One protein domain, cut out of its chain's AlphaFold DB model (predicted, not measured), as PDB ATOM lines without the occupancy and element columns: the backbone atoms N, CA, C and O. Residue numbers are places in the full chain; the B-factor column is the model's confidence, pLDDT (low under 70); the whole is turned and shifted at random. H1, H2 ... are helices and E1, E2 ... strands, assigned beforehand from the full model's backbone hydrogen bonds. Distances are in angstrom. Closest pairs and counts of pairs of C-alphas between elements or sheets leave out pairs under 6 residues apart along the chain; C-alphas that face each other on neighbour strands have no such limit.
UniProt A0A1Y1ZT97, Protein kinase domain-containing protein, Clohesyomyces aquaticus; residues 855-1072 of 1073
ATOM      1  N   HIS A 855     188.758 175.304 283.893       70.19
ATOM      2  CA  HIS A 855     187.668 174.912 284.775       70.19
ATOM      3  C   HIS A 855     188.198 174.058 285.951       70.19
ATOM      4  O   HIS A 855     188.952 173.110 285.721       70.19
ATOM      5  N   PRO A 856     187.781 174.323 287.206       55.31
ATOM      6  CA  PRO A 856     188.396 173.779 288.429       55.31
ATOM      7  C   PRO A 856     188.167 172.276 288.703       55.31
ATOM      8  O   PRO A 856     188.315 171.832 289.834       55.31
ATOM      9  N   ARG A 857     187.819 171.458 287.699       49.75
ATOM     10  CA  ARG A 857     187.478 170.037 287.914       49.75
ATOM     11  C   ARG A 857     188.693 169.104 288.054       49.75
ATOM     12  O   ARG A 857     188.515 167.994 288.540       49.75
ATOM     13  N   SER A 858     189.913 169.501 287.665       56.50
ATOM     14  CA  SER A 858     191.109 168.664 287.879       56.50
ATOM     15  C   SER A 858     192.429 169.455 287.855       56.50
ATOM     16  O   SER A 858     192.593 170.388 287.075       56.50
ATOM     17  N   HIS A 859     193.414 169.067 288.672       65.56
ATOM     18  CA  HIS A 859     194.776 169.636 288.647       65.56
ATOM     19  C   HIS A 859     195.506 169.390 287.306       65.56
ATOM     20  O   HIS A 859     196.389 170.163 286.933       65.56
ATOM     21  N   HIS A 860     195.087 168.373 286.545       69.00
ATOM     22  CA  HIS A 860     195.578 168.049 285.199       69.00
ATOM     23  C   HIS A 860     195.387 169.192 284.189       69.00
ATOM     24  O   HIS A 860     196.172 169.340 283.250       69.00
ATOM     25  N   ASN A 861     194.383 170.041 284.396       74.31
ATOM     26  CA  ASN A 861     194.090 171.169 283.520       74.31
ATOM     27  C   ASN A 861     195.139 172.295 283.622       74.31
ATOM     28  O   ASN A 861     195.483 172.909 282.612       74.31
ATOM     29  N   TYR A 862     195.737 172.508 284.803       79.31
ATOM     30  CA  TYR A 862     196.846 173.459 284.968       79.31
ATOM     31  C   TYR A 862     198.120 172.976 284.259       79.31
ATOM     32  O   TYR A 862     198.780 173.761 283.582       79.31
ATOM     33  N   LEU A 863     198.418 171.675 284.328       81.75
ATOM     34  CA  LEU A 863     199.512 171.060 283.564       81.75
ATOM     35  C   LEU A 863     199.256 171.127 282.051       81.75
ATOM     36  O   LEU A 863     200.166 171.376 281.264       81.75
ATOM     37  N   SER A 864     198.000 170.968 281.636       86.69
ATOM     38  CA  SER A 864     197.598 171.100 280.233       86.69
ATOM     39  C   SER A 864     197.780 172.535 279.724       86.69
ATOM     40  O   SER A 864     198.262 172.731 278.612       86.69
ATOM     41  N   LEU A 865     197.491 173.555 280.543       87.31
ATOM     42  CA  LEU A 865     197.816 174.946 280.209       87.31
ATOM     43  C   LEU A 865     199.322 175.136 279.994       87.31
ATOM     44  O   LEU A 865     199.724 175.763 279.017       87.31
ATOM     45  N   GLN A 866     200.160 174.560 280.859       86.81
ATOM     46  CA  GLN A 866     201.612 174.606 280.675       86.81
ATOM     47  C   GLN A 866     202.034 173.909 279.379       86.81
ATOM     48  O   GLN A 866     202.850 174.447 278.637       86.81
ATOM     49  N   SER A 867     201.443 172.755 279.058       88.69
ATOM     50  CA  SER A 867     201.690 172.059 277.791       88.69
ATOM     51  C   SER A 867     201.311 172.914 276.575       88.69
ATOM     52  O   SER A 867     202.051 172.933 275.594       88.69
ATOM     53  N   LEU A 868     200.212 173.677 276.648       91.56
ATOM     54  CA  LEU A 868     199.832 174.636 275.608       91.56
ATOM     55  C   LEU A 868     200.854 175.775 275.488       91.56
ATOM     56  O   LEU A 868     201.263 176.084 274.369       91.56
ATOM     57  N   ILE A 869     201.291 176.356 276.613       90.25
ATOM     58  CA  ILE A 869     202.286 177.446 276.657       90.25
ATOM     59  C   ILE A 869     203.599 177.028 275.976       90.25
ATOM     60  O   ILE A 869     204.149 177.766 275.163       90.25
ATOM     61  N   HIS A 870     204.051 175.804 276.245       88.94
ATOM     62  CA  HIS A 870     205.286 175.247 275.691       88.94
ATOM     63  C   HIS A 870     205.107 174.582 274.317       88.94
ATOM     64  O   HIS A 870     206.047 173.986 273.788       88.94
ATOM     65  N   SER A 871     203.910 174.642 273.728       91.75
ATOM     66  CA  SER A 871     203.634 173.971 272.460       91.75
ATOM     67  C   SER A 871     204.254 174.713 271.262       91.75
ATOM     68  O   SER A 871     204.266 175.948 271.233       91.75
ATOM     69  N   PRO A 872     204.664 173.993 270.195       88.94
ATOM     70  CA  PRO A 872     205.126 174.617 268.950       88.94
ATOM     71  C   PRO A 872     204.092 175.560 268.316       88.94
ATOM     72  O   PRO A 872     204.444 176.493 267.593       88.94
ATOM     73  N   PHE A 873     202.803 175.339 268.601       91.75
ATOM     74  CA  PHE A 873     201.717 176.184 268.121       91.75
ATOM     75  C   PHE A 873     201.888 177.637 268.577       91.75
ATOM     76  O   PHE A 873     201.795 178.538 267.745       91.75
ATOM     77  N   LEU A 874     202.237 177.883 269.843       89.75
ATOM     78  CA  LEU A 874     202.444 179.248 270.338       89.75
ATOM     79  C   LEU A 874     203.755 179.877 269.879       89.75
ATOM     80  O   LEU A 874     203.841 181.098 269.822       89.75
ATOM     81  N   THR A 875     204.751 179.088 269.472       84.44
ATOM     82  CA  THR A 875     205.915 179.645 268.769       84.44
ATOM     83  C   THR A 875     205.490 180.312 267.456       84.44
ATOM     84  O   THR A 875     206.005 181.368 267.103       84.44
ATOM     85  N   THR A 876     204.519 179.720 266.752       87.62
ATOM     86  CA  THR A 876     203.967 180.271 265.498       87.62
ATOM     87  C   THR A 876     202.838 181.290 265.703       87.62
ATOM     88  O   THR A 876     202.689 182.194 264.888       87.62
ATOM     89  N   HIS A 877     202.083 181.189 266.800       90.62
ATOM     90  CA  HIS A 877     200.948 182.056 267.140       90.62
ATOM     91  C   HIS A 877     201.122 182.664 268.547       90.62
ATOM     92  O   HIS A 877     200.342 182.370 269.459       90.62
ATOM     93  N   PRO A 878     202.142 183.512 268.763       88.25
ATOM     94  CA  PRO A 878     202.564 183.925 270.103       88.25
ATOM     95  C   PRO A 878     201.528 184.772 270.859       88.25
ATOM     96  O   PRO A 878     201.509 184.760 272.093       88.25
ATOM     97  N   THR A 879     200.621 185.453 270.148       90.50
ATOM     98  CA  THR A 879     199.547 186.265 270.744       90.50
ATOM     99  C   THR A 879     198.284 185.470 271.078       90.50
ATOM    100  O   THR A 879     197.416 186.009 271.755       90.50
ATOM    101  N   PHE A 880     198.169 184.192 270.690       93.19
ATOM    102  CA  PHE A 880     196.923 183.418 270.817       93.19
ATOM    103  C   PHE A 880     196.331 183.436 272.235       93.19
ATOM    104  O   PHE A 880     195.137 183.683 272.406       93.19
ATOM    105  N   VAL A 881     197.164 183.206 273.256       90.94
ATOM    106  CA  VAL A 881     196.720 183.209 274.661       90.94
ATOM    107  C   VAL A 881     196.305 184.613 275.102       90.94
ATOM    108  O   VAL A 881     195.323 184.754 275.820       90.94
ATOM    109  N   LEU A 882     197.010 185.656 274.649       91.19
ATOM    110  CA  LEU A 882     196.686 187.055 274.947       91.19
ATOM    111  C   LEU A 882     195.366 187.483 274.289       91.19
ATOM    112  O   LEU A 882     194.569 188.198 274.894       91.19
ATOM    113  N   ASP A 883     195.123 187.036 273.060       90.69
ATOM    114  CA  ASP A 883     193.935 187.391 272.288       90.69
ATOM    115  C   ASP A 883     192.671 186.699 272.793       90.69
ATOM    116  O   ASP A 883     191.593 187.284 272.714       90.69
ATOM    117  N   ASN A 884     192.816 185.523 273.406       91.62
ATOM    118  CA  ASN A 884     191.717 184.737 273.967       91.62
ATOM    119  C   ASN A 884     191.695 184.738 275.506       91.62
ATOM    120  O   ASN A 884     191.001 183.927 276.120       91.62
ATOM    121  N   ALA A 885     192.445 185.643 276.144       91.00
ATOM    122  CA  ALA A 885     192.582 185.703 277.600       91.00
ATOM    123  C   ALA A 885     191.265 186.030 278.322       91.00
ATOM    124  O   ALA A 885     191.107 185.666 279.487       91.00
ATOM    125  N   VAL A 886     190.331 186.721 277.655       91.12
ATOM    126  CA  VAL A 886     188.979 186.975 278.172       91.12
ATOM    127  C   VAL A 886     188.138 185.719 277.965       91.12
ATOM    128  O   VAL A 886     187.760 185.371 276.850       91.12
ATOM    129  N   ILE A 887     187.865 185.024 279.062       89.12
ATOM    130  CA  ILE A 887     187.247 183.695 279.073       89.12
ATOM    131  C   ILE A 887     185.723 183.787 279.098       89.12
ATOM    132  O   ILE A 887     185.021 182.960 278.516       89.12
ATOM    133  N   ARG A 888     185.204 184.803 279.780       88.38
ATOM    134  CA  ARG A 888     183.784 185.120 279.839       88.38
ATOM    135  C   ARG A 888     183.633 186.607 279.512       88.38
ATOM    136  O   ARG A 888     183.878 187.458 280.362       88.38
ATOM    137  N   PRO A 889     183.241 186.943 278.277       87.00
ATOM    138  CA  PRO A 889     183.149 188.342 277.860       87.00
ATOM    139  C   PRO A 889     182.090 189.155 278.618       87.00
ATOM    140  O   PRO A 889     182.324 190.314 278.932       87.00
ATOM    141  N   HIS A 890     180.939 188.555 278.940       82.75
ATOM    142  CA  HIS A 890     179.804 189.259 279.564       82.75
ATOM    143  C   HIS A 890     180.097 189.884 280.949       82.75
ATOM    144  O   HIS A 890     179.467 190.876 281.295       82.75
ATOM    145  N   ASP A 891     181.016 189.315 281.738       82.81
ATOM    146  CA  ASP A 891     181.426 189.806 283.060       82.81
ATOM    147  C   ASP A 891     182.882 190.279 283.082       82.81
ATOM    148  O   ASP A 891     183.460 190.462 284.156       82.81
ATOM    149  N   ASN A 892     183.479 190.464 281.900       86.56
ATOM    150  CA  ASN A 892     184.877 190.848 281.725       86.56
ATOM    151  C   ASN A 892     185.865 189.933 282.482       86.56
ATOM    152  O   ASN A 892     186.908 190.369 282.972       86.56
ATOM    153  N   TYR A 893     185.536 188.646 282.604       87.12
ATOM    154  CA  TYR A 893     186.308 187.709 283.408       87.12
ATOM    155  C   TYR A 893     187.361 186.995 282.554       87.12
ATOM    156  O   TYR A 893     187.062 186.318 281.563       87.12
ATOM    157  N   ASN A 894     188.624 187.163 282.942       91.94
ATOM    158  CA  ASN A 894     189.789 186.708 282.180       91.94
ATOM    159  C   ASN A 894     190.601 185.615 282.905       91.94
ATOM    160  O   ASN A 894     190.304 185.238 284.038       91.94
ATOM    161  N   ILE A 895     191.641 185.106 282.243       90.38
ATOM    162  CA  ILE A 895     192.519 184.033 282.740       90.38
ATOM    163  C   ILE A 895     193.110 184.297 284.129       90.38
ATOM    164  O   ILE A 895     193.177 183.375 284.940       90.38
ATOM    165  N   PHE A 896     193.490 185.537 284.441       90.94
ATOM    166  CA  PHE A 896     194.071 185.870 285.741       90.94
ATOM    167  C   PHE A 896     193.026 185.800 286.850       90.94
ATOM    168  O   PHE A 896     193.320 185.278 287.918       90.94
ATOM    169  N   HIS A 897     191.789 186.224 286.580       88.12
ATOM    170  CA  HIS A 897     190.691 186.060 287.532       88.12
ATOM    171  C   HIS A 897     190.479 184.581 287.870       88.12
ATOM    172  O   HIS A 897     190.434 184.223 289.043       88.12
ATOM    173  N   GLN A 898     190.449 183.716 286.850       85.69
ATOM    174  CA  GLN A 898     190.281 182.272 287.028       85.69
ATOM    175  C   GLN A 898     191.421 181.635 287.832       85.69
ATOM    176  O   GLN A 898     191.175 180.822 288.721       85.69
ATOM    177  N   LEU A 899     192.671 181.998 287.532       85.00
ATOM    178  CA  LEU A 899     193.847 181.487 288.244       85.00
ATOM    179  C   LEU A 899     193.943 182.019 289.680       85.00
ATOM    180  O   LEU A 899     194.560 181.371 290.519       85.00
ATOM    181  N   CYS A 900     193.320 183.161 289.971       84.38
ATOM    182  CA  CYS A 900     193.286 183.779 291.295       84.38
ATOM    183  C   CYS A 900     192.001 183.477 292.091       84.38
ATOM    184  O   CYS A 900     191.851 183.982 293.200       84.38
ATOM    185  N   GLN A 901     191.082 182.663 291.557       76.19
ATOM    186  CA  GLN A 901     189.812 182.313 292.202       76.19
ATOM    187  C   GLN A 901     189.906 181.045 293.077       76.19
ATOM    188  O   GLN A 901     190.527 180.049 292.706       76.19
ATOM    189  N   GLY A 902     189.147 181.034 294.181       65.81
ATOM    190  CA  GLY A 902     188.713 179.826 294.901       65.81
ATOM    191  C   GLY A 902     189.479 179.540 296.195       65.81
ATOM    192  O   GLY A 902     190.690 179.702 296.243       65.81
ATOM    193  N   GLU A 903     188.761 179.075 297.223       52.97
ATOM    194  CA  GLU A 903     189.320 178.653 298.524       52.97
ATOM    195  C   GLU A 903     189.687 177.154 298.585       52.97
ATOM    196  O   GLU A 903     190.074 176.647 299.641       52.97
ATOM    197  N   ASP A 904     189.525 176.420 297.476       49.53
ATOM    198  CA  ASP A 904     189.620 174.951 297.391       49.53
ATOM    199  C   ASP A 904     191.061 174.411 297.376       49.53
ATOM    200  O   ASP A 904     191.462 173.554 296.596       49.53
ATOM    201  N   GLU A 905     191.843 174.876 298.335       46.44
ATOM    202  CA  GLU A 905     193.020 174.186 298.862       46.44
ATOM    203  C   GLU A 905     192.616 173.178 299.964       46.44
ATOM    204  O   GLU A 905     193.435 172.793 300.800       46.44
ATOM    205  N   ARG A 906     191.330 172.800 300.036       46.19
ATOM    206  CA  ARG A 906     190.792 171.921 301.085       46.19
ATOM    207  C   ARG A 906     191.140 170.448 300.847       46.19
ATOM    208  O   ARG A 906     191.052 169.662 301.782       46.19
ATOM    209  N   VAL A 907     191.548 170.071 299.627       36.50
ATOM    210  CA  VAL A 907     191.807 168.671 299.257       36.50
ATOM    211  C   VAL A 907     192.901 168.600 298.160       36.50
ATOM    212  O   VAL A 907     192.629 168.823 296.984       36.50
ATOM    213  N   HIS A 908     194.147 168.279 298.548       44.34
ATOM    214  CA  HIS A 908     195.322 167.925 297.703       44.34
ATOM    215  C   HIS A 908     196.189 169.044 297.064       44.34
ATOM    216  O   HIS A 908     195.781 170.194 296.961       44.34
ATOM    217  N   ASN A 909     197.404 168.654 296.624       47.56
ATOM    218  CA  ASN A 909     198.560 169.389 296.042       47.56
ATOM    219  C   ASN A 909     198.294 170.395 294.877       47.56
ATOM    220  O   ASN A 909     199.211 170.740 294.130       47.56
ATOM    221  N   SER A 910     197.067 170.874 294.673       55.78
ATOM    222  CA  SER A 910     196.645 171.741 293.561       55.78
ATOM    223  C   SER A 910     197.239 173.158 293.603       55.78
ATOM    224  O   SER A 910     197.454 173.755 292.545       55.78
ATOM    225  N   ALA A 911     197.560 173.676 294.796       62.53
ATOM    226  CA  ALA A 911     198.113 175.019 294.980       62.53
ATOM    227  C   ALA A 911     199.430 175.217 294.211       62.53
ATOM    228  O   ALA A 911     199.579 176.194 293.478       62.53
ATOM    229  N   GLY A 912     200.354 174.251 294.292       69.94
ATOM    230  CA  GLY A 912     201.648 174.321 293.606       69.94
ATOM    231  C   GLY A 912     201.515 174.389 292.082       69.94
ATOM    232  O   GLY A 912     202.151 175.221 291.435       69.94
ATOM    233  N   TYR A 913     200.626 173.577 291.500       74.88
ATOM    234  CA  TYR A 913     200.376 173.585 290.054       74.88
ATOM    235  C   TYR A 913     199.717 174.880 289.582       74.88
ATOM    236  O   TYR A 913     200.046 175.380 288.508       74.88
ATOM    237  N   ARG A 914     198.825 175.460 290.390       79.44
ATOM    238  CA  ARG A 914     198.175 176.736 290.080       79.44
ATOM    239  C   ARG A 914     199.161 177.906 290.114       79.44
ATOM    240  O   ARG A 914     199.135 178.737 289.211       79.44
ATOM    241  N   VAL A 915     200.057 177.949 291.104       83.00
ATOM    242  CA  VAL A 915     201.140 178.954 291.186       83.00
ATOM    243  C   VAL A 915     202.076 178.824 289.995       83.00
ATOM    244  O   VAL A 915     202.401 179.818 289.351       83.00
ATOM    245  N   SER A 916     202.473 177.593 289.676       85.44
ATOM    246  CA  SER A 916     203.324 177.305 288.528       85.44
ATOM    247  C   SER A 916     202.653 177.740 287.219       85.44
ATOM    248  O   SER A 916     203.269 178.448 286.429       85.44
ATOM    249  N   ALA A 917     201.369 177.428 287.019       86.81
ATOM    250  CA  ALA A 917     200.603 177.867 285.852       86.81
ATOM    251  C   ALA A 917     200.475 179.400 285.760       86.81
ATOM    252  O   ALA A 917     200.672 179.960 284.682       86.81
ATOM    253  N   LEU A 918     200.199 180.089 286.875       89.88
ATOM    254  CA  LEU A 918     200.171 181.555 286.925       89.88
ATOM    255  C   LEU A 918     201.527 182.154 286.534       89.88
ATOM    256  O   LEU A 918     201.581 183.070 285.717       89.88
ATOM    257  N   ASN A 919     202.616 181.616 287.082       90.88
ATOM    258  CA  ASN A 919     203.964 182.080 286.778       90.88
ATOM    259  C   ASN A 919     204.318 181.881 285.293       90.88
ATOM    260  O   ASN A 919     204.853 182.793 284.669       90.88
ATOM    261  N   GLU A 920     203.961 180.736 284.705       90.69
ATOM    262  CA  GLU A 920     204.169 180.462 283.275       90.69
ATOM    263  C   GLU A 920     203.395 181.432 282.372       90.69
ATOM    264  O   GLU A 920     203.964 181.991 281.436       90.69
ATOM    265  N   VAL A 921     202.119 181.711 282.673       91.44
ATOM    266  CA  VAL A 921     201.323 182.691 281.907       91.44
ATOM    267  C   VAL A 921     201.942 184.090 281.995       91.44
ATOM    268  O   VAL A 921     202.082 184.773 280.977       91.44
ATOM    269  N   LEU A 922     202.351 184.517 283.195       93.31
ATOM    270  CA  LEU A 922     202.998 185.815 283.411       93.31
ATOM    271  C   LEU A 922     204.330 185.917 282.653       93.31
ATOM    272  O   LEU A 922     204.593 186.929 281.999       93.31
ATOM    273  N   ASN A 923     205.149 184.864 282.686       91.75
ATOM    274  CA  ASN A 923     206.416 184.803 281.959       91.75
ATOM    275  C   ASN A 923     206.208 184.817 280.441       91.75
ATOM    276  O   ASN A 923     206.900 185.566 279.749       91.75
ATOM    277  N   HIS A 924     205.218 184.075 279.930       90.81
ATOM    278  CA  HIS A 924     204.839 184.096 278.512       90.81
ATOM    279  C   HIS A 924     204.471 185.513 278.059       90.81
ATOM    280  O   HIS A 924     204.981 186.004 277.054       90.81
ATOM    281  N   PHE A 925     203.651 186.228 278.837       91.25
ATOM    282  CA  PHE A 925     203.198 187.579 278.484       91.25
ATOM    283  C   PHE A 925     204.323 188.616 278.623       91.25
ATOM    284  O   PHE A 925     204.410 189.542 277.811       91.25
ATOM    285  N   LYS A 926     205.229 188.452 279.598       88.81
ATOM    286  CA  LYS A 926     206.459 189.254 279.725       88.81
ATOM    287  C   LYS A 926     207.382 189.070 278.520       88.81
ATOM    288  O   LYS A 926     207.821 190.066 277.944       88.81
ATOM    289  N   ALA A 927     207.648 187.826 278.120       88.62
ATOM    290  CA  ALA A 927     208.468 187.510 276.952       88.62
ATOM    291  C   ALA A 927     207.834 188.044 275.654       88.62
ATOM    292  O   ALA A 927     208.514 188.656 274.825       88.62
ATOM    293  N   LEU A 928     206.511 187.908 275.518       89.62
ATOM    294  CA  LEU A 928     205.750 188.487 274.413       89.62
ATOM    295  C   LEU A 928     205.849 190.016 274.397       89.62
ATOM    296  O   LEU A 928     206.082 190.607 273.354       89.62
ATOM    297  N   SER A 929     205.740 190.671 275.552       88.81
ATOM    298  CA  SER A 929     205.843 192.133 275.660       88.81
ATOM    299  C   SER A 929     207.251 192.659 275.354       88.81
ATOM    300  O   SER A 929     207.393 193.793 274.899       88.81
ATOM    301  N   ALA A 930     208.292 191.856 275.606       87.56
ATOM    302  CA  ALA A 930     209.673 192.198 275.269       87.56
ATOM    303  C   ALA A 930     209.934 192.138 273.755       87.56
ATOM    304  O   ALA A 930     210.717 192.927 273.231       87.56
ATOM    305  N   THR A 931     209.265 191.221 273.054       85.38
ATOM    306  CA  THR A 931     209.390 191.045 271.597       85.38
ATOM    307  C   THR A 931     208.388 191.894 270.807       85.38
ATOM    308  O   THR A 931     208.694 192.339 269.704       85.38
ATOM    309  N   GLN A 932     207.213 192.166 271.378       87.75
ATOM    310  CA  GLN A 932     206.117 192.937 270.791       87.75
ATOM    311  C   GLN A 932     205.605 193.988 271.794       87.75
ATOM    312  O   GLN A 932     204.686 193.720 272.574       87.75
ATOM    313  N   PRO A 933     206.146 195.222 271.769       83.94
ATOM    314  CA  PRO A 933     205.802 196.260 272.746       83.94
ATOM    315  C   PRO A 933     204.308 196.623 272.805       83.94
ATOM    316  O   PRO A 933     203.816 197.002 273.867       83.94
ATOM    317  N   ALA A 934     203.569 196.471 271.699       82.31
ATOM    318  CA  ALA A 934     202.124 196.718 271.640       82.31
ATOM    319  C   ALA A 934     201.311 195.778 272.556       82.31
ATOM    320  O   ALA A 934     200.286 196.179 273.105       82.31
ATOM    321  N   SER A 935     201.805 194.559 272.798       88.00
ATOM    322  CA  SER A 935     201.165 193.555 273.660       88.00
ATOM    323  C   SER A 935     201.223 193.924 275.147       88.00
ATOM    324  O   SER A 935     200.402 193.454 275.936       88.00
ATOM    325  N   ARG A 936     202.144 194.821 275.535       88.62
ATOM    326  CA  ARG A 936     202.327 195.261 276.925       88.62
ATOM    327  C   ARG A 936     201.103 195.994 277.474       88.62
ATOM    328  O   ARG A 936     200.754 195.793 278.632       88.62
ATOM    329  N   SER A 937     200.452 196.827 276.656       88.06
ATOM    330  CA  SER A 937     199.267 197.585 277.086       88.06
ATOM    331  C   SER A 937     198.103 196.649 277.405       88.06
ATOM    332  O   SER A 937     197.532 196.732 278.486       88.06
ATOM    333  N   LYS A 938     197.814 195.703 276.502       88.69
ATOM    334  CA  LYS A 938     196.748 194.703 276.670       88.69
ATOM    335  C   LYS A 938     197.027 193.758 277.843       88.69
ATOM    336  O   LYS A 938     196.112 193.396 278.571       88.69
ATOM    337  N   PHE A 939     198.291 193.388 278.070       91.69
ATOM    338  CA  PHE A 939     198.684 192.615 279.250       91.69
ATOM    339  C   PHE A 939     198.379 193.360 280.557       91.69
ATOM    340  O   PHE A 939     197.730 192.797 281.437       91.69
ATOM    341  N   LEU A 940     198.803 194.623 280.676       89.38
ATOM    342  CA  LEU A 940     198.541 195.433 281.871       89.38
ATOM    343  C   LEU A 940     197.046 195.698 282.075       89.38
ATOM    344  O   LEU A 940     196.589 195.709 283.215       89.38
ATOM    345  N   GLU A 941     196.291 195.871 280.992       89.06
ATOM    346  CA  GLU A 941     194.835 195.998 281.032       89.06
ATOM    347  C   GLU A 941     194.186 194.729 281.597       89.06
ATOM    348  O   GLU A 941     193.417 194.816 282.545       89.06
ATOM    349  N   LEU A 942     194.553 193.540 281.110       90.69
ATOM    350  CA  LEU A 942     194.017 192.269 281.618       90.69
ATOM    351  C   LEU A 942     194.363 192.021 283.090       90.69
ATOM    352  O   LEU A 942     193.533 191.502 283.837       90.69
ATOM    353  N   LEU A 943     195.577 192.381 283.509       89.38
ATOM    354  CA  LEU A 943     196.048 192.187 284.882       89.38
ATOM    355  C   LEU A 943     195.298 193.075 285.889       89.38
ATOM    356  O   LEU A 943     195.204 192.726 287.063       89.38
ATOM    357  N   ASN A 944     194.762 194.201 285.413       87.81
ATOM    358  CA  ASN A 944     194.084 195.221 286.209       87.81
ATOM    359  C   ASN A 944     192.586 195.362 285.884       87.81
ATOM    360  O   ASN A 944     191.906 196.206 286.464       87.81
ATOM    361  N   ALA A 945     192.059 194.552 284.967       87.06
ATOM    362  CA  ALA A 945     190.662 194.597 284.560       87.06
ATOM    363  C   ALA A 945     189.756 194.179 285.732       87.06
ATOM    364  O   ALA A 945     189.992 193.118 286.305       87.06
ATOM    365  N   PRO A 946     188.723 194.959 286.092       83.88
ATOM    366  CA  PRO A 946     187.721 194.527 287.057       83.88
ATOM    367  C   PRO A 946     186.651 193.645 286.390       83.88
ATOM    368  O   PRO A 946     186.219 193.918 285.265       83.88
ATOM    369  N   THR A 947     186.161 192.634 287.112       81.88
ATOM    370  CA  THR A 947     184.956 191.879 286.722       81.88
ATOM    371  C   THR A 947     183.699 192.738 286.842       81.88
ATOM    372  O   THR A 947     183.588 193.514 287.795       81.88
ATOM    373  N   THR A 948     182.699 192.511 285.992       75.56
ATOM    374  CA  THR A 948     181.390 193.182 286.045       75.56
ATOM    375  C   THR A 948     180.265 192.183 286.294       75.56
ATOM    376  O   THR A 948     180.093 191.251 285.517       75.56
ATOM    377  N   ARG A 949     179.447 192.369 287.332       65.31
ATOM    378  CA  ARG A 949     178.249 191.541 287.557       65.31
ATOM    379  C   ARG A 949     177.045 192.445 287.765       65.31
ATOM    380  O   ARG A 949     177.093 193.316 288.621       65.31
ATOM    381  N   ASP A 950     176.006 192.265 286.951       58.50
ATOM    382  CA  ASP A 950     174.770 193.063 286.999       58.50
ATOM    383  C   ASP A 950     174.998 194.588 286.882       58.50
ATOM    384  O   ASP A 950     174.218 195.393 287.380       58.50
ATOM    385  N   GLY A 951     176.077 194.997 286.201       56.53
ATOM    386  CA  GLY A 951     176.460 196.404 286.031       56.53
ATOM    387  C   GLY A 951     177.383 196.963 287.122       56.53
ATOM    388  O   GLY A 951     177.890 198.070 286.955       56.53
ATOM    389  N   GLU A 952     177.672 196.205 288.184       56.66
ATOM    390  CA  GLU A 952     178.603 196.603 289.246       56.66
ATOM    391  C   GLU A 952     180.006 196.015 289.013       56.66
ATOM    392  O   GLU A 952     180.178 194.808 288.804       56.66
ATOM    393  N   THR A 953     181.035 196.869 289.053       59.97
ATOM    394  CA  THR A 953     182.447 196.454 289.058       59.97
ATOM    395  C   THR A 953     182.800 195.838 290.410       59.97
ATOM    396  O   THR A 953     182.586 196.482 291.434       59.97
ATOM    397  N   ARG A 954     183.352 194.618 290.433       69.00
ATOM    398  CA  ARG A 954     183.646 193.882 291.678       69.00
ATOM    399  C   ARG A 954     185.132 193.718 291.982       69.00
ATOM    400  O   ARG A 954     185.650 194.402 292.854       69.00
ATOM    401  N   PHE A 955     185.812 192.785 291.318       76.00
ATOM    402  CA  PHE A 955     187.154 192.369 291.723       76.00
ATOM    403  C   PHE A 955     188.125 192.398 290.550       76.00
ATOM    404  O   PHE A 955     187.796 191.935 289.463       76.00
ATOM    405  N   THR A 956     189.331 192.910 290.787       86.38
ATOM    406  CA  THR A 956     190.499 192.674 289.928       86.38
ATOM    407  C   THR A 956     191.119 191.309 290.265       86.38
ATOM    408  O   THR A 956     190.840 190.764 291.341       86.38
ATOM    409  N   PRO A 957     192.004 190.743 289.423       88.19
ATOM    410  CA  PRO A 957     192.696 189.490 289.738       88.19
ATOM    411  C   PRO A 957     193.449 189.531 291.074       88.19
ATOM    412  O   PRO A 957     193.432 188.563 291.833       88.19
ATOM    413  N   LEU A 958     194.063 190.674 291.396       85.88
ATOM    414  CA  LEU A 958     194.764 190.881 292.661       85.88
ATOM    415  C   LEU A 958     193.804 190.888 293.857       85.88
ATOM    416  O   LEU A 958     194.087 190.248 294.868       85.88
ATOM    417  N   LEU A 959     192.652 191.556 293.734       79.44
ATOM    418  CA  LEU A 959     191.623 191.543 294.775       79.44
ATOM    419  C   LEU A 959     191.055 190.136 295.000       79.44
ATOM    420  O   LEU A 959     190.860 189.743 296.147       79.44
ATOM    421  N   LEU A 960     190.863 189.357 293.931       80.62
ATOM    422  CA  LEU A 960     190.454 187.950 294.010       80.62
ATOM    423  C   LEU A 960     191.500 187.066 294.698       80.62
ATOM    424  O   LEU A 960     191.136 186.205 295.500       80.62
ATOM    425  N   ALA A 961     192.792 187.286 294.434       83.00
ATOM    426  CA  ALA A 961     193.870 186.573 295.119       83.00
ATOM    427  C   ALA A 961     193.880 186.876 296.629       83.00
ATOM    428  O   ALA A 961     194.039 185.970 297.445       83.00
ATOM    429  N   VAL A 962     193.650 188.139 297.009       80.25
ATOM    430  CA  VAL A 962     193.536 188.549 298.418       80.25
ATOM    431  C   VAL A 962     192.286 187.946 299.065       80.25
ATOM    432  O   VAL A 962     192.386 187.361 300.141       80.25
ATOM    433  N   SER A 963     191.124 188.023 298.407       75.12
ATOM    434  CA  SER A 963     189.861 187.506 298.953       75.12
ATOM    435  C   SER A 963     189.844 185.981 299.078       75.12
ATOM    436  O   SER A 963     189.186 185.451 299.968       75.12
ATOM    437  N   SER A 964     190.566 185.264 298.212       73.88
ATOM    438  CA  SER A 964     190.685 183.798 298.246       73.88
ATOM    439  C   SER A 964     191.786 183.277 299.179       73.88
ATOM    440  O   SER A 964     191.816 182.083 299.469       73.88
ATOM    441  N   GLY A 965     192.665 184.150 299.687       76.12
ATOM    442  CA  GLY A 965     193.798 183.754 300.531       76.12
ATOM    443  C   GLY A 965     194.973 183.160 299.753       76.12
ATOM    444  O   GLY A 965     195.819 182.479 300.335       76.12
ATOM    445  N   PHE A 966     195.052 183.416 298.444       81.06
ATOM    446  CA  PHE A 966     196.111 182.903 297.581       81.06
ATOM    447  C   PHE A 966     197.394 183.742 297.705       81.06
ATOM    448  O   PHE A 966     197.834 184.419 296.772       81.06
ATOM    449  N   SER A 967     198.005 183.697 298.892       82.56
ATOM    450  CA  SER A 967     199.146 184.538 299.292       82.56
ATOM    451  C   SER A 967     200.318 184.531 298.301       82.56
ATOM    452  O   SER A 967     200.933 185.572 298.074       82.56
ATOM    453  N   GLN A 968     200.599 183.394 297.657       84.88
ATOM    454  CA  GLN A 968     201.705 183.244 296.701       84.88
ATOM    455  C   GLN A 968     201.474 183.983 295.371       84.88
ATOM    456  O   GLN A 968     202.439 184.359 294.708       84.88
ATOM    457  N   ALA A 969     200.220 184.242 294.982       86.25
ATOM    458  CA  ALA A 969     199.909 184.992 293.764       86.25
ATOM    459  C   ALA A 969     200.140 186.506 293.922       86.25
ATOM    460  O   ALA A 969     200.463 187.178 292.945       86.25
ATOM    461  N   ILE A 970     200.025 187.044 295.142       86.00
ATOM    462  CA  ILE A 970     200.175 188.480 295.437       86.00
ATOM    463  C   ILE A 970     201.532 189.039 294.974       86.00
ATOM    464  O   ILE A 970     201.533 190.006 294.204       86.00
ATOM    465  N   PRO A 971     202.693 188.484 295.389       86.81
ATOM    466  CA  PRO A 971     203.981 188.999 294.933       86.81
ATOM    467  C   PRO A 971     204.145 188.849 293.416       86.81
ATOM    468  O   PRO A 971     204.592 189.795 292.768       86.81
ATOM    469  N   LEU A 972     203.704 187.723 292.839       88.56
ATOM    470  CA  LEU A 972     203.794 187.463 291.399       88.56
ATOM    471  C   LEU A 972     203.025 188.507 290.580       88.56
ATOM    472  O   LEU A 972     203.574 189.063 289.631       88.56
ATOM    473  N   LEU A 973     201.781 188.818 290.947       89.06
ATOM    474  CA  LEU A 973     200.970 189.824 290.255       89.06
ATOM    475  C   LEU A 973     201.585 191.228 290.381       89.06
ATOM    476  O   LEU A 973     201.771 191.913 289.373       89.06
ATOM    477  N   CYS A 974     201.970 191.638 291.593       86.38
ATOM    478  CA  CYS A 974     202.560 192.957 291.849       86.38
ATOM    479  C   CYS A 974     203.876 193.169 291.079       86.38
ATOM    480  O   CYS A 974     204.088 194.220 290.475       86.38
ATOM    481  N   GLU A 975     204.759 192.166 291.035       87.44
ATOM    482  CA  GLU A 975     206.019 192.213 290.270       87.44
ATOM    483  C   GLU A 975     205.815 192.251 288.749       87.44
ATOM    484  O   GLU A 975     206.743 192.546 287.989       87.44
ATOM    485  N   ASN A 976     204.606 191.941 288.287       88.06
ATOM    486  CA  ASN A 976     204.211 191.981 286.886       88.06
ATOM    487  C   ASN A 976     203.405 193.239 286.516       88.06
ATOM    488  O   ASN A 976     203.040 193.389 285.352       88.06
ATOM    489  N   GLY A 977     203.195 194.170 287.455       85.81
ATOM    490  CA  GLY A 977     202.502 195.438 287.205       85.81
ATOM    491  C   GLY A 977     201.009 195.424 287.532       85.81
ATOM    492  O   GLY A 977     200.273 196.255 286.999       85.81
ATOM    493  N   ALA A 978     200.553 194.497 288.384       85.31
ATOM    494  CA  ALA A 978     199.231 194.604 288.986       85.31
ATOM    495  C   ALA A 978     199.243 195.794 289.946       85.31
ATOM    496  O   ALA A 978     200.072 195.864 290.859       85.31
ATOM    497  N   ASP A 979     198.353 196.741 289.708       76.44
ATOM    498  CA  ASP A 979     198.208 197.917 290.534       76.44
ATOM    499  C   ASP A 979     197.246 197.603 291.689       76.44
ATOM    500  O   ASP A 979     196.111 197.152 291.521       76.44
ATOM    501  N   LEU A 980     197.762 197.825 292.896       66.94
ATOM    502  CA  LEU A 980     197.067 197.651 294.169       66.94
ATOM    503  C   LEU A 980     195.862 198.592 294.309       66.94
ATOM    504  O   LEU A 980     195.057 198.409 295.220       66.94
ATOM    505  N   PHE A 981     195.764 199.610 293.453       66.62
ATOM    506  CA  PHE A 981     194.838 200.728 293.582       66.62
ATOM    507  C   PHE A 981     193.910 200.904 292.372       66.62
ATOM    508  O   PHE A 981     193.274 201.953 292.251       66.62
ATOM    509  N   VAL A 982     193.799 199.904 291.487       58.03
ATOM    510  CA  VAL A 982     192.836 199.959 290.374       58.03
ATOM    511  C   VAL A 982     191.418 199.749 290.898       58.03
ATOM    512  O   VAL A 982     191.020 198.632 291.222       58.03
ATOM    513  N   GLY A 983     190.665 200.848 290.960       51.69
ATOM    514  CA  GLY A 983     189.278 200.897 291.422       51.69
ATOM    515  C   GLY A 983     189.099 201.869 292.590       51.69
ATOM    516  O   GLY A 983     189.671 201.660 293.652       51.69
ATOM    517  N   PHE A 984     188.302 202.917 292.351       51.12
ATOM    518  CA  PHE A 984     187.754 203.916 293.288       51.12
ATOM    519  C   PHE A 984     188.737 204.621 294.252       51.12
ATOM    520  O   PHE A 984     189.273 204.053 295.200       51.12
ATOM    521  N   GLU A 985     188.894 205.940 294.077       45.06
ATOM    522  CA  GLU A 985     189.719 206.804 294.943       45.06
ATOM    523  C   GLU A 985     189.275 206.833 296.425       45.06
ATOM    524  O   GLU A 985     190.097 207.153 297.289       45.06
ATOM    525  N   GLU A 986     188.034 206.438 296.744       47.06
ATOM    526  CA  GLU A 986     187.504 206.395 298.120       47.06
ATOM    527  C   GLU A 986     187.670 205.039 298.839       47.06
ATOM    528  O   GLU A 986     187.548 204.982 300.064       47.06
ATOM    529  N   GLU A 987     188.068 203.959 298.154       48.31
ATOM    530  CA  GLU A 987     188.091 202.606 298.733       48.31
ATOM    531  C   GLU A 987     189.471 201.936 298.698       48.31
ATOM    532  O   GLU A 987     189.630 200.778 298.316       48.31
ATOM    533  N   ALA A 988     190.467 202.573 299.324       48.28
ATOM    534  CA  ALA A 988     191.509 201.781 299.996       48.28
ATOM    535  C   ALA A 988     190.871 200.692 300.899       48.28
ATOM    536  O   ALA A 988     191.438 199.618 301.074       48.28
ATOM    537  N   LEU A 989     189.649 200.952 301.392       52.19
ATOM    538  CA  LEU A 989     188.777 200.014 302.086       52.19
ATOM    539  C   LEU A 989     188.383 198.758 301.294       52.19
ATOM    540  O   LEU A 989     188.088 197.786 301.962       52.19
ATOM    541  N   ALA A 990     188.393 198.691 299.957       53.75
ATOM    542  CA  ALA A 990     187.934 197.491 299.236       53.75
ATOM    543  C   ALA A 990     188.900 196.299 299.383       53.75
ATOM    544  O   ALA A 990     188.470 195.187 299.688       53.75
ATOM    545  N   VAL A 991     190.217 196.532 299.258       57.03
ATOM    546  CA  VAL A 991     191.259 195.524 299.557       57.03
ATOM    547  C   VAL A 991     191.157 195.090 301.022       57.03
ATOM    548  O   VAL A 991     191.208 193.902 301.337       57.03
ATOM    549  N   PHE A 992     190.978 196.061 301.922       60.31
ATOM    550  CA  PHE A 992     190.873 195.814 303.356       60.31
ATOM    551  C   PHE A 992     189.540 195.173 303.767       60.31
ATOM    552  O   PHE A 992     189.526 194.429 304.738       60.31
ATOM    553  N   ALA A 993     188.451 195.379 303.024       58.41
ATOM    554  CA  ALA A 993     187.141 194.762 303.221       58.41
ATOM    555  C   ALA A 993     187.123 193.324 302.689       58.41
ATOM    556  O   ALA A 993     186.658 192.427 303.387       58.41
ATOM    557  N   ALA A 994     187.713 193.083 301.512       58.84
ATOM    558  CA  ALA A 994     187.944 191.740 300.973       58.84
ATOM    559  C   ALA A 994     188.889 190.910 301.864       58.84
ATOM    560  O   ALA A 994     188.749 189.692 301.978       58.84
ATOM    561  N   PHE A 995     189.837 191.566 302.538       62.12
ATOM    562  CA  PHE A 995     190.645 190.949 303.586       62.12
ATOM    563  C   PHE A 995     189.868 190.773 304.903       62.12
ATOM    564  O   PHE A 995     189.949 189.715 305.519       62.12
ATOM    565  N   ALA A 996     189.068 191.757 305.332       60.41
ATOM    566  CA  ALA A 996     188.263 191.679 306.557       60.41
ATOM    567  C   ALA A 996     187.195 190.572 306.504       60.41
ATOM    568  O   ALA A 996     186.838 190.017 307.544       60.41
ATOM    569  N   SER A 997     186.751 190.174 305.304       59.28
ATOM    570  CA  SER A 997     185.938 188.966 305.112       59.28
ATOM    571  C   SER A 997     186.678 187.651 305.405       59.28
ATOM    572  O   SER A 997     186.034 186.609 305.438       59.28
ATOM    573  N   ARG A 998     187.995 187.669 305.670       64.00
ATOM    574  CA  ARG A 998     188.821 186.484 305.965       64.00
ATOM    575  C   ARG A 998     189.235 186.351 307.436       64.00
ATOM    576  O   ARG A 998     190.393 186.062 307.744       64.00
ATOM    577  N   SER A 999     188.291 186.527 308.361       65.38
ATOM    578  CA  SER A 999     188.503 186.270 309.796       65.38
ATOM    579  C   SER A 999     188.023 184.870 310.218       65.38
ATOM    580  O   SER A 999     187.117 184.319 309.588       65.38
ATOM    581  N   PRO A1000     188.538 184.289 311.321       63.34
ATOM    582  CA  PRO A1000     187.987 183.051 311.889       63.34
ATOM    583  C   PRO A1000     186.484 183.142 312.218       63.34
ATOM    584  O   PRO A1000     185.769 182.136 312.171       63.34
ATOM    585  N   ALA A1001     185.994 184.351 312.522       64.38
ATOM    586  CA  ALA A1001     184.578 184.639 312.739       64.38
ATOM    587  C   ALA A1001     183.773 184.584 311.426       64.38
ATOM    588  O   ALA A1001     182.728 183.938 311.382       64.38
ATOM    589  N   ALA A1002     184.291 185.175 310.343       65.06
ATOM    590  CA  ALA A1002     183.686 185.100 309.011       65.06
ATOM    591  C   ALA A1002     183.679 183.664 308.458       65.06
ATOM    592  O   ALA A1002     182.651 183.208 307.963       65.06
ATOM    593  N   PHE A1003     184.774 182.913 308.651       66.44
ATOM    594  CA  PHE A1003     184.839 181.482 308.329       66.44
ATOM    595  C   PHE A1003     183.754 180.692 309.064       66.44
ATOM    596  O   PHE A1003     183.092 179.852 308.466       66.44
ATOM    597  N   SER A1004     183.539 180.973 310.352       63.47
ATOM    598  CA  SER A1004     182.523 180.274 311.146       63.47
ATOM    599  C   SER A1004     181.104 180.574 310.652       63.47
ATOM    600  O   SER A1004     180.305 179.650 310.543       63.47
ATOM    601  N   ALA A1005     180.810 181.823 310.280       64.81
ATOM    602  CA  ALA A1005     179.517 182.204 309.708       64.81
ATOM    603  C   ALA A1005     179.262 181.564 308.326       64.81
ATOM    604  O   ALA A1005     178.176 181.041 308.079       64.81
ATOM    605  N   GLU A1006     180.265 181.548 307.440       63.03
ATOM    606  CA  GLU A1006     180.156 180.922 306.114       63.03
ATOM    607  C   GLU A1006     180.057 179.392 306.206       63.03
ATOM    608  O   GLU A1006     179.240 178.771 305.519       63.03
ATOM    609  N   PHE A1007     180.859 178.775 307.080       62.56
ATOM    610  CA  PHE A1007     180.822 177.338 307.346       62.56
ATOM    611  C   PHE A1007     179.447 176.918 307.864       62.56
ATOM    612  O   PHE A1007     178.905 175.920 307.402       62.56
ATOM    613  N   GLN A1008     178.846 177.710 308.753       62.59
ATOM    614  CA  GLN A1008     177.525 177.437 309.308       62.59
ATOM    615  C   GLN A1008     176.415 177.561 308.253       62.59
ATOM    616  O   GLN A1008     175.555 176.691 308.188       62.59
ATOM    617  N   HIS A1009     176.487 178.548 307.354       61.66
ATOM    618  CA  HIS A1009     175.562 178.666 306.218       61.66
ATOM    619  C   HIS A1009     175.688 177.493 305.222       61.66
ATOM    620  O   HIS A1009     174.685 176.930 304.782       61.66
ATOM    621  N   LYS A1010     176.918 177.088 304.864       56.72
ATOM    622  CA  LYS A1010     177.164 175.910 304.007       56.72
ATOM    623  C   LYS A1010     176.717 174.611 304.680       56.72
ATOM    624  O   LYS A1010     176.151 173.755 304.010       56.72
ATOM    625  N   TYR A1011     176.928 174.482 305.988       55.78
ATOM    626  CA  TYR A1011     176.479 173.344 306.787       55.78
ATOM    627  C   TYR A1011     174.954 173.190 306.765       55.78
ATOM    628  O   TYR A1011     174.464 172.094 306.504       55.78
ATOM    629  N   THR A1012     174.201 174.283 306.938       55.50
ATOM    630  CA  THR A1012     172.731 174.261 306.834       55.50
ATOM    631  C   THR A1012     172.270 173.777 305.454       55.50
ATOM    632  O   THR A1012     171.405 172.912 305.366       55.50
ATOM    633  N   SER A1013     172.915 174.238 304.377       51.97
ATOM    634  CA  SER A1013     172.606 173.795 303.009       51.97
ATOM    635  C   SER A1013     172.970 172.323 302.741       51.97
ATOM    636  O   SER A1013     172.248 171.625 302.032       51.97
ATOM    637  N   LEU A1014     174.063 171.814 303.323       46.06
ATOM    638  CA  LEU A1014     174.471 170.406 303.205       46.06
ATOM    639  C   LEU A1014     173.539 169.461 303.979       46.06
ATOM    640  O   LEU A1014     173.251 168.363 303.499       46.06
ATOM    641  N   GLN A1015     173.015 169.897 305.130       51.03
ATOM    642  CA  GLN A1015     171.973 169.167 305.856       51.03
ATOM    643  C   GLN A1015     170.675 169.060 305.045       51.03
ATOM    644  O   GLN A1015     170.089 167.980 304.986       51.03
ATOM    645  N   GLU A1016     170.261 170.134 304.362       46.81
ATOM    646  CA  GLU A1016     169.092 170.133 303.465       46.81
ATOM    647  C   GLU A1016     169.235 169.143 302.290       46.81
ATOM    648  O   GLU A1016     168.233 168.622 301.805       46.81
ATOM    649  N   HIS A1017     170.468 168.827 301.872       39.53
ATOM    650  CA  HIS A1017     170.780 167.859 300.808       39.53
ATOM    651  C   HIS A1017     171.175 166.462 301.329       39.53
ATOM    652  O   HIS A1017     171.666 165.637 300.559       39.53
ATOM    653  N   GLY A1018     170.955 166.169 302.617       32.84
ATOM    654  CA  GLY A1018     171.109 164.820 303.171       32.84
ATOM    655  C   GLY A1018     172.513 164.444 303.659       32.84
ATOM    656  O   GLY A1018     172.786 163.255 303.812       32.84
ATOM    657  N   PHE A1019     173.385 165.418 303.957       31.03
ATOM    658  CA  PHE A1019     174.718 165.191 304.543       31.03
ATOM    659  C   PHE A1019     174.797 165.658 306.021       31.03
ATOM    660  O   PHE A1019     175.350 166.723 306.301       31.03
ATOM    661  N   PRO A1020     174.248 164.903 306.999       41.22
ATOM    662  CA  PRO A1020     174.068 165.358 308.386       41.22
ATOM    663  C   PRO A1020     175.289 165.251 309.327       41.22
ATOM    664  O   PRO A1020     175.161 165.616 310.492       41.22
ATOM    665  N   TRP A1021     176.452 164.751 308.889       41.94
ATOM    666  CA  TRP A1021     177.525 164.289 309.799       41.94
ATOM    667  C   TRP A1021     178.742 165.218 309.987       41.94
ATOM    668  O   TRP A1021     179.693 164.830 310.662       41.94
ATOM    669  N   ILE A1022     178.770 166.427 309.416       45.22
ATOM    670  CA  ILE A1022     179.911 167.352 309.595       45.22
ATOM    671  C   ILE A1022     179.647 168.288 310.785       45.22
ATOM    672  O   ILE A1022     179.279 169.441 310.607       45.22
ATOM    673  N   ASP A1023     179.823 167.800 312.013       53.44
ATOM    674  CA  ASP A1023     179.701 168.636 313.216       53.44
ATOM    675  C   ASP A1023     180.753 169.779 313.199       53.44
ATOM    676  O   ASP A1023     181.950 169.498 313.062       53.44
ATOM    677  N   PRO A1024     180.368 171.065 313.361       51.50
ATOM    678  CA  PRO A1024     181.302 172.194 313.467       51.50
ATOM    679  C   PRO A1024     182.341 172.079 314.596       51.50
ATOM    680  O   PRO A1024     183.323 172.823 314.604       51.50
ATOM    681  N   THR A1025     182.116 171.188 315.563       54.16
ATOM    682  CA  THR A1025     183.007 170.910 316.696       54.16
ATOM    683  C   THR A1025     183.960 169.735 316.456       54.16
ATOM    684  O   THR A1025     184.835 169.488 317.288       54.16
ATOM    685  N   CYS A1026     183.852 169.029 315.321       55.66
ATOM    686  CA  CYS A1026     184.747 167.917 315.010       55.66
ATOM    687  C   CYS A1026     186.196 168.385 314.775       55.66
ATOM    688  O   CYS A1026     186.460 169.520 314.362       55.66
ATOM    689  N   SER A1027     187.153 167.481 314.998       59.72
ATOM    690  CA  SER A1027     188.589 167.744 314.826       59.72
ATOM    691  C   SER A1027     188.934 168.284 313.432       59.72
ATOM    692  O   SER A1027     189.754 169.192 313.320       59.72
ATOM    693  N   VAL A1028     188.247 167.807 312.390       51.28
ATOM    694  CA  VAL A1028     188.434 168.253 310.998       51.28
ATOM    695  C   VAL A1028     188.019 169.718 310.812       51.28
ATOM    696  O   VAL A1028     188.730 170.482 310.163       51.28
ATOM    697  N   ALA A1029     186.907 170.153 311.412       58.56
ATOM    698  CA  ALA A1029     186.464 171.547 311.343       58.56
ATOM    699  C   ALA A1029     187.414 172.487 312.110       58.56
ATOM    700  O   ALA A1029     187.692 173.602 311.657       58.56
ATOM    701  N   ALA A1030     187.961 172.027 313.242       65.62
ATOM    702  CA  ALA A1030     188.981 172.755 313.997       65.62
ATOM    703  C   ALA A1030     190.298 172.891 313.211       65.62
ATOM    704  O   ALA A1030     190.884 173.977 313.172       65.62
ATOM    705  N   GLU A1031     190.732 171.824 312.538       67.31
ATOM    706  CA  GLU A1031     191.908 171.825 311.666       67.31
ATOM    707  C   GLU A1031     191.716 172.759 310.462       67.31
ATOM    708  O   GLU A1031     192.559 173.619 310.210       67.31
ATOM    709  N   MET A1032     190.559 172.695 309.791       63.22
ATOM    710  CA  MET A1032     190.204 173.610 308.700       63.22
ATOM    711  C   MET A1032     190.202 175.078 309.141       63.22
ATOM    712  O   MET A1032     190.711 175.935 308.419       63.22
ATOM    713  N   ARG A1033     189.662 175.385 310.329       68.31
ATOM    714  CA  ARG A1033     189.671 176.746 310.890       68.31
ATOM    715  C   ARG A1033     191.098 177.219 311.195       68.31
ATOM    716  O   ARG A1033     191.419 178.378 310.937       68.31
ATOM    717  N   SER A1034     191.948 176.339 311.731       72.88
ATOM    718  CA  SER A1034     193.363 176.637 311.991       72.88
ATOM    719  C   SER A1034     194.123 176.925 310.695       72.88
ATOM    720  O   SER A1034     194.846 177.916 310.604       72.88
ATOM    721  N   GLU A1035     193.919 176.099 309.672       70.19
ATOM    722  CA  GLU A1035     194.557 176.253 308.367       70.19
ATOM    723  C   GLU A1035     194.082 177.522 307.642       70.19
ATOM    724  O   GLU A1035     194.891 178.268 307.089       70.19
ATOM    725  N   TYR A1036     192.786 177.842 307.732       72.25
ATOM    726  CA  TYR A1036     192.230 179.101 307.234       72.25
ATOM    727  C   TYR A1036     192.902 180.321 307.879       72.25
ATOM    728  O   TYR A1036     193.309 181.244 307.172       72.25
ATOM    729  N   ALA A1037     193.073 180.306 309.208       73.06
ATOM    730  CA  ALA A1037     193.734 181.383 309.942       73.06
ATOM    731  C   ALA A1037     195.196 181.565 309.501       73.06
ATOM    732  O   ALA A1037     195.592 182.676 309.153       73.06
ATOM    733  N   LYS A1038     195.968 180.472 309.395       76.06
ATOM    734  CA  LYS A1038     197.362 180.520 308.909       76.06
ATOM    735  C   LYS A1038     197.472 181.154 307.519       76.06
ATOM    736  O   LYS A1038     198.390 181.931 307.258       76.06
ATOM    737  N   ARG A1039     196.549 180.831 306.609       73.81
ATOM    738  CA  ARG A1039     196.540 181.384 305.244       73.81
ATOM    739  C   ARG A1039     196.164 182.858 305.220       73.81
ATOM    740  O   ARG A1039     196.761 183.616 304.452       73.81
ATOM    741  N   SER A1040     195.223 183.280 306.064       75.94
ATOM    742  CA  SER A1040     194.913 184.699 306.255       75.94
ATOM    743  C   SER A1040     196.135 185.475 306.757       75.94
ATOM    744  O   SER A1040     196.470 186.499 306.162       75.94
ATOM    745  N   ASP A1041     196.871 184.942 307.736       79.19
ATOM    746  CA  ASP A1041     198.092 185.570 308.267       79.19
ATOM    747  C   ASP A1041     199.189 185.704 307.195       79.19
ATOM    748  O   ASP A1041     199.834 186.748 307.054       79.19
ATOM    749  N   LEU A1042     199.399 184.654 306.391       80.88
ATOM    750  CA  LEU A1042     200.352 184.677 305.277       80.88
ATOM    751  C   LEU A1042     199.954 185.696 304.201       80.88
ATOM    752  O   LEU A1042     200.809 186.417 303.684       80.88
ATOM    753  N   THR A1043     198.662 185.784 303.886       80.62
ATOM    754  CA  THR A1043     198.117 186.753 302.923       80.62
ATOM    755  C   THR A1043     198.323 188.186 303.418       80.62
ATOM    756  O   THR A1043     198.793 189.028 302.651       80.62
ATOM    757  N   GLU A1044     198.067 188.457 304.705       79.69
ATOM    758  CA  GLU A1044     198.313 189.763 305.338       79.69
ATOM    759  C   GLU A1044     199.791 190.152 305.236       79.69
ATOM    760  O   GLU A1044     200.127 191.271 304.840       79.69
ATOM    761  N   LYS A1045     200.689 189.205 305.530       84.06
ATOM    762  CA  LYS A1045     202.137 189.416 305.480       84.06
ATOM    763  C   LYS A1045     202.626 189.792 304.081       84.06
ATOM    764  O   LYS A1045     203.396 190.746 303.946       84.06
ATOM    765  N   GLU A1046     202.213 189.059 303.050       84.69
ATOM    766  CA  GLU A1046     202.643 189.338 301.674       84.69
ATOM    767  C   GLU A1046     202.007 190.622 301.118       84.69
ATOM    768  O   GLU A1046     202.691 191.411 300.458       84.69
ATOM    769  N   LEU A1047     200.750 190.909 301.466       80.75
ATOM    770  CA  LEU A1047     200.100 192.169 301.105       80.75
ATOM    771  C   LEU A1047     200.781 193.377 301.770       80.75
ATOM    772  O   LEU A1047     201.060 194.371 301.095       80.75
ATOM    773  N   LYS A1048     201.127 193.281 303.062       82.12
ATOM    774  CA  LYS A1048     201.866 194.324 303.796       82.12
ATOM    775  C   LYS A1048     203.198 194.628 303.119       82.12
ATOM    776  O   LYS A1048     203.515 195.792 302.873       82.12
ATOM    777  N   LYS A1049     203.956 193.590 302.749       85.06
ATOM    778  CA  LYS A1049     205.215 193.743 302.003       85.06
ATOM    779  C   LYS A1049     205.011 194.451 300.663       85.06
ATOM    780  O   LYS A1049     205.810 195.317 300.317       85.06
ATOM    781  N   ALA A1050     203.967 194.100 299.911       81.44
ATOM    782  CA  ALA A1050     203.663 194.742 298.633       81.44
ATOM    783  C   ALA A1050     203.306 196.230 298.813       81.44
ATOM    784  O   ALA A1050     203.874 197.084 298.133       81.44
ATOM    785  N   MET A1051     202.448 196.554 299.787       77.31
ATOM    786  CA  MET A1051     202.029 197.927 300.104       77.31
ATOM    787  C   MET A1051     203.196 198.811 300.573       77.31
ATOM    788  O   MET A1051     203.271 199.985 300.209       77.31
ATOM    789  N   GLN A1052     204.154 198.251 301.320       81.56
ATOM    790  CA  GLN A1052     205.323 198.982 301.830       81.56
ATOM    791  C   GLN A1052     206.288 199.481 300.740       81.56
ATOM    792  O   GLN A1052     207.085 200.392 301.005       81.56
ATOM    793  N   LYS A1053     206.210 198.931 299.516       79.94
ATOM    794  CA  LYS A1053     207.052 199.336 298.376       79.94
ATOM    795  C   LYS A1053     206.736 200.747 297.853       79.94
ATOM    796  O   LYS A1053     207.588 201.330 297.191       79.94
ATOM    797  N   SER A1054     205.565 201.320 298.159       75.56
ATOM    798  CA  SER A1054     205.177 202.679 297.736       75.56
ATOM    799  C   SER A1054     204.846 203.587 298.926       75.56
ATOM    800  O   SER A1054     204.349 203.132 299.953       75.56
ATOM    801  N   GLU A1055     205.104 204.896 298.806       73.56
ATOM    802  CA  GLU A1055     204.768 205.859 299.869       73.56
ATOM    803  C   GLU A1055     203.251 205.939 300.116       73.56
ATOM    804  O   GLU A1055     202.810 206.005 301.264       73.56
ATOM    805  N   LEU A1056     202.451 205.870 299.047       71.19
ATOM    806  CA  LEU A1056     200.989 205.854 299.119       71.19
ATOM    807  C   LEU A1056     200.465 204.587 299.817       71.19
ATOM    808  O   LEU A1056     199.575 204.677 300.661       71.19
ATOM    809  N   GLY A1057     201.043 203.422 299.504       72.44
ATOM    810  CA  GLY A1057     200.701 202.153 300.146       72.44
ATOM    811  C   GLY A1057     201.038 202.132 301.636       72.44
ATOM    812  O   GLY A1057     200.217 201.672 302.425       72.44
ATOM    813  N   ARG A1058     202.178 202.716 302.047       78.62
ATOM    814  CA  ARG A1058     202.537 202.872 303.472       78.62
ATOM    815  C   ARG A1058     201.493 203.677 304.251       78.62
ATOM    816  O   ARG A1058     200.963 203.170 305.234       78.62
ATOM    817  N   LYS A1059     201.125 204.869 303.762       73.81
ATOM    818  CA  LYS A1059     200.109 205.729 304.406       73.81
ATOM    819  C   LYS A1059     198.738 205.050 304.501       73.81
ATOM    820  O   LYS A1059     198.018 205.220 305.480       73.81
ATOM    821  N   ARG A1060     198.352 204.276 303.478       70.88
ATOM    822  CA  ARG A1060     197.082 203.528 303.474       70.88
ATOM    823  C   ARG A1060     197.102 202.332 304.431       70.88
ATOM    824  O   ARG A1060     196.080 202.072 305.057       70.88
ATOM    825  N   TRP A1061     198.240 201.649 304.580       75.94
ATOM    826  CA  TRP A1061     198.405 200.569 305.560       75.94
ATOM    827  C   TRP A1061     198.328 201.083 307.003       75.94
ATOM    828  O   TRP A1061     197.647 200.479 307.824       75.94
ATOM    829  N   GLU A1062     198.953 202.227 307.299       77.12
ATOM    830  CA  GLU A1062     198.851 202.896 308.610       77.12
ATOM    831  C   GLU A1062     197.389 203.222 308.955       77.12
ATOM    832  O   GLU A1062     196.902 202.862 310.023       77.12
ATOM    833  N   LYS A1063     196.643 203.796 308.000       70.81
ATOM    834  CA  LYS A1063     195.209 204.084 308.162       70.81
ATOM    835  C   LYS A1063     194.361 202.818 308.369       70.81
ATOM    836  O   LYS A1063     193.341 202.871 309.052       70.81
ATOM    837  N   TYR A1064     194.755 201.693 307.771       70.50
ATOM    838  CA  TYR A1064     194.101 200.406 308.000       70.50
ATOM    839  C   TYR A1064     194.388 199.846 309.390       70.50
ATOM    840  O   TYR A1064     193.450 199.382 310.028       70.50
ATOM    841  N   GLU A1065     195.628 199.909 309.882       71.38
ATOM    842  CA  GLU A1065     195.924 199.466 311.252       71.38
ATOM    843  C   GLU A1065     195.174 200.322 312.282       71.38
ATOM    844  O   GLU A1065     194.542 199.760 313.175       71.38
ATOM    845  N   GLU A1066     195.074 201.641 312.074       70.75
ATOM    846  CA  GLU A1066     194.209 202.511 312.888       70.75
ATOM    847  C   GLU A1066     192.721 202.111 312.821       70.75
ATOM    848  O   GLU A1066     192.004 202.181 313.821       70.75
ATOM    849  N   TRP A1067     192.220 201.704 311.648       69.00
ATOM    850  CA  TRP A1067     190.840 201.231 311.484       69.00
ATOM    851  C   TRP A1067     190.615 199.861 312.141       69.00
ATOM    852  O   TRP A1067     189.584 199.662 312.785       69.00
ATOM    853  N   LYS A1068     191.574 198.935 312.010       64.88
ATOM    854  CA  LYS A1068     191.549 197.590 312.601       64.88
ATOM    855  C   LYS A1068     191.513 197.700 314.125       64.88
ATOM    856  O   LYS A1068     190.644 197.096 314.741       64.88
ATOM    857  N   GLU A1069     192.364 198.539 314.718       64.94
ATOM    858  CA  GLU A1069     192.376 198.812 316.165       64.94
ATOM    859  C   GLU A1069     191.060 199.424 316.673       64.94
ATOM    860  O   GLU A1069     190.622 199.104 317.777       64.94
ATOM    861  N   ARG A1070     190.390 200.266 315.871       62.94
ATOM    862  CA  ARG A1070     189.103 200.888 316.240       62.94
ATOM    863  C   ARG A1070     187.887 199.963 316.123       62.94
ATOM    864  O   ARG A1070     186.902 200.222 316.801       62.94
ATOM    865  N   ASN A1071     187.938 198.938 315.271       54.31
ATOM    866  CA  ASN A1071     186.820 198.013 315.010       54.31
ATOM    867  C   ASN A1071     187.057 196.588 315.555       54.31
ATOM    868  O   ASN A1071     186.275 195.686 315.269       54.31
ATOM    869  N   LEU A1072     188.132 196.372 316.323       45.06
ATOM    870  CA  LEU A1072     188.433 195.129 317.053       45.06
ATOM    871  C   LEU A1072     187.667 195.001 318.393       45.06
ATOM    872  O   LEU A1072     187.906 194.037 319.121       45.06
TER     873      LEU A1072
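This is residues 855 to 1072 of the 1073 residues of the protein "Protein kinase domain-containing protein" of Clohesyomyces aquaticus (UniProt A0A1Y1ZT97). Two uneven layers of helices make the body: H1, H5, H8 and H11 form a staggered row running one way, and over it H6, H7 and H9 run back the other way, with short H4 between H5 and H7. At one end of the row H12 folds back from H11 to reach H9, while H10, which meets H11 through its first residues, leads away from the body. The printed part has 218 residues, with twelve named helices and one named strand in the order H1, H2, H3, E1, H4, H5, H6, H7, H8, H9, H10, H11, H12; the class is mostly helix. The whole is compact, with a radius of gyration of the C-alphas of 18.9 A and spans of 56 by 45 by 32 A.

H1 is residues 860 to 869 and begins at C-alpha 860, at (195.578, 168.049, 285.199). H2, residues 872 to 876, H3, residues 880 to 883, E1, residues 886 to 888, and H4, residues 895 to 899, are short. H5, residues 910 to 931, is 31.9 A long from first to last C-alpha and ends at (209.390, 191.045, 271.597). H6 is residues 935 to 944, H7 residues 957 to 964, H8 residues 969 to 975 and H9 residues 988 to 996. H10, residues 1000 to 1016, measures 24.4 A. H11, residues 1027 to 1052, is the longest helix at 37.7 A. H12, residues 1055 to 1071, measures 24.8 A and ends at (186.820, 198.013, 315.010).

H5 and H7 are the hubs, touching four helices each. H1 touches H5 at a shallow tilt of 14 degrees, the same way; the closest C-alphas, of Tyr 862 and Ala 917, are 5.9 A apart. H5 and H6 form a helical hairpin, opposite ways at a tilt of 34.9 degrees, only just shallow; H5 touches H6 with residues 925 to 929 alone, closest at the C-alphas of Ser 929 and Arg 936, 4.9 A. H3 only just touches H6, with 3 pairs of C-alphas within 8 A, the closest Leu 882 and Phe 939 at 7.3 A. H2 touches no helix. H4 only just touches H7, with 3 pairs of C-alphas within 8 A, the closest His 897 and Pro 957 at 4.5 A. H7 and H8 are a hairpin, closest at the C-alphas of Ala 961 and Ala 969, 6.4 A. H7 touches H9, closest at the C-alphas of Ser 963 and Ala 994, 5.1 A. H8 touches H11 at a shallow tilt of 7 degrees, the same way, closest at the C-alphas of Ile 970 and Glu 1046, 6.8 A. H10 and H11 are a hairpin at a steep tilt of 44 degrees; H10 touches H11 with residues 1000 to 1004 alone, closest at the C-alphas of Pro 1000 and Ala 1037, 6.3 A. H11 and H12 are a hairpin too, closest at the C-alphas of Met 1051 and Gly 1057, 4.4 A. E1 pairs with no named strand; its residues 886 to 888 pair antiparallel with residues 893 to 894. Every O i to N i+4 pair is within hydrogen-bond range in the helices other than H9, with 4 of 5, and H3, too short for such a pair.

The C-alphas of Thr 931 and Pro 1020, the two farthest apart, are 57.1 A from each other. The printed part has no cut. The links H6 to H7 and H8 to H9 are long, with 12 residues each. The mean pLDDT of the printed part is 73.5, and 82 residues are under 70: residues 856 to 860, 902 to 912, 949 to 954, 980 to 1033 and 1067 to 1072.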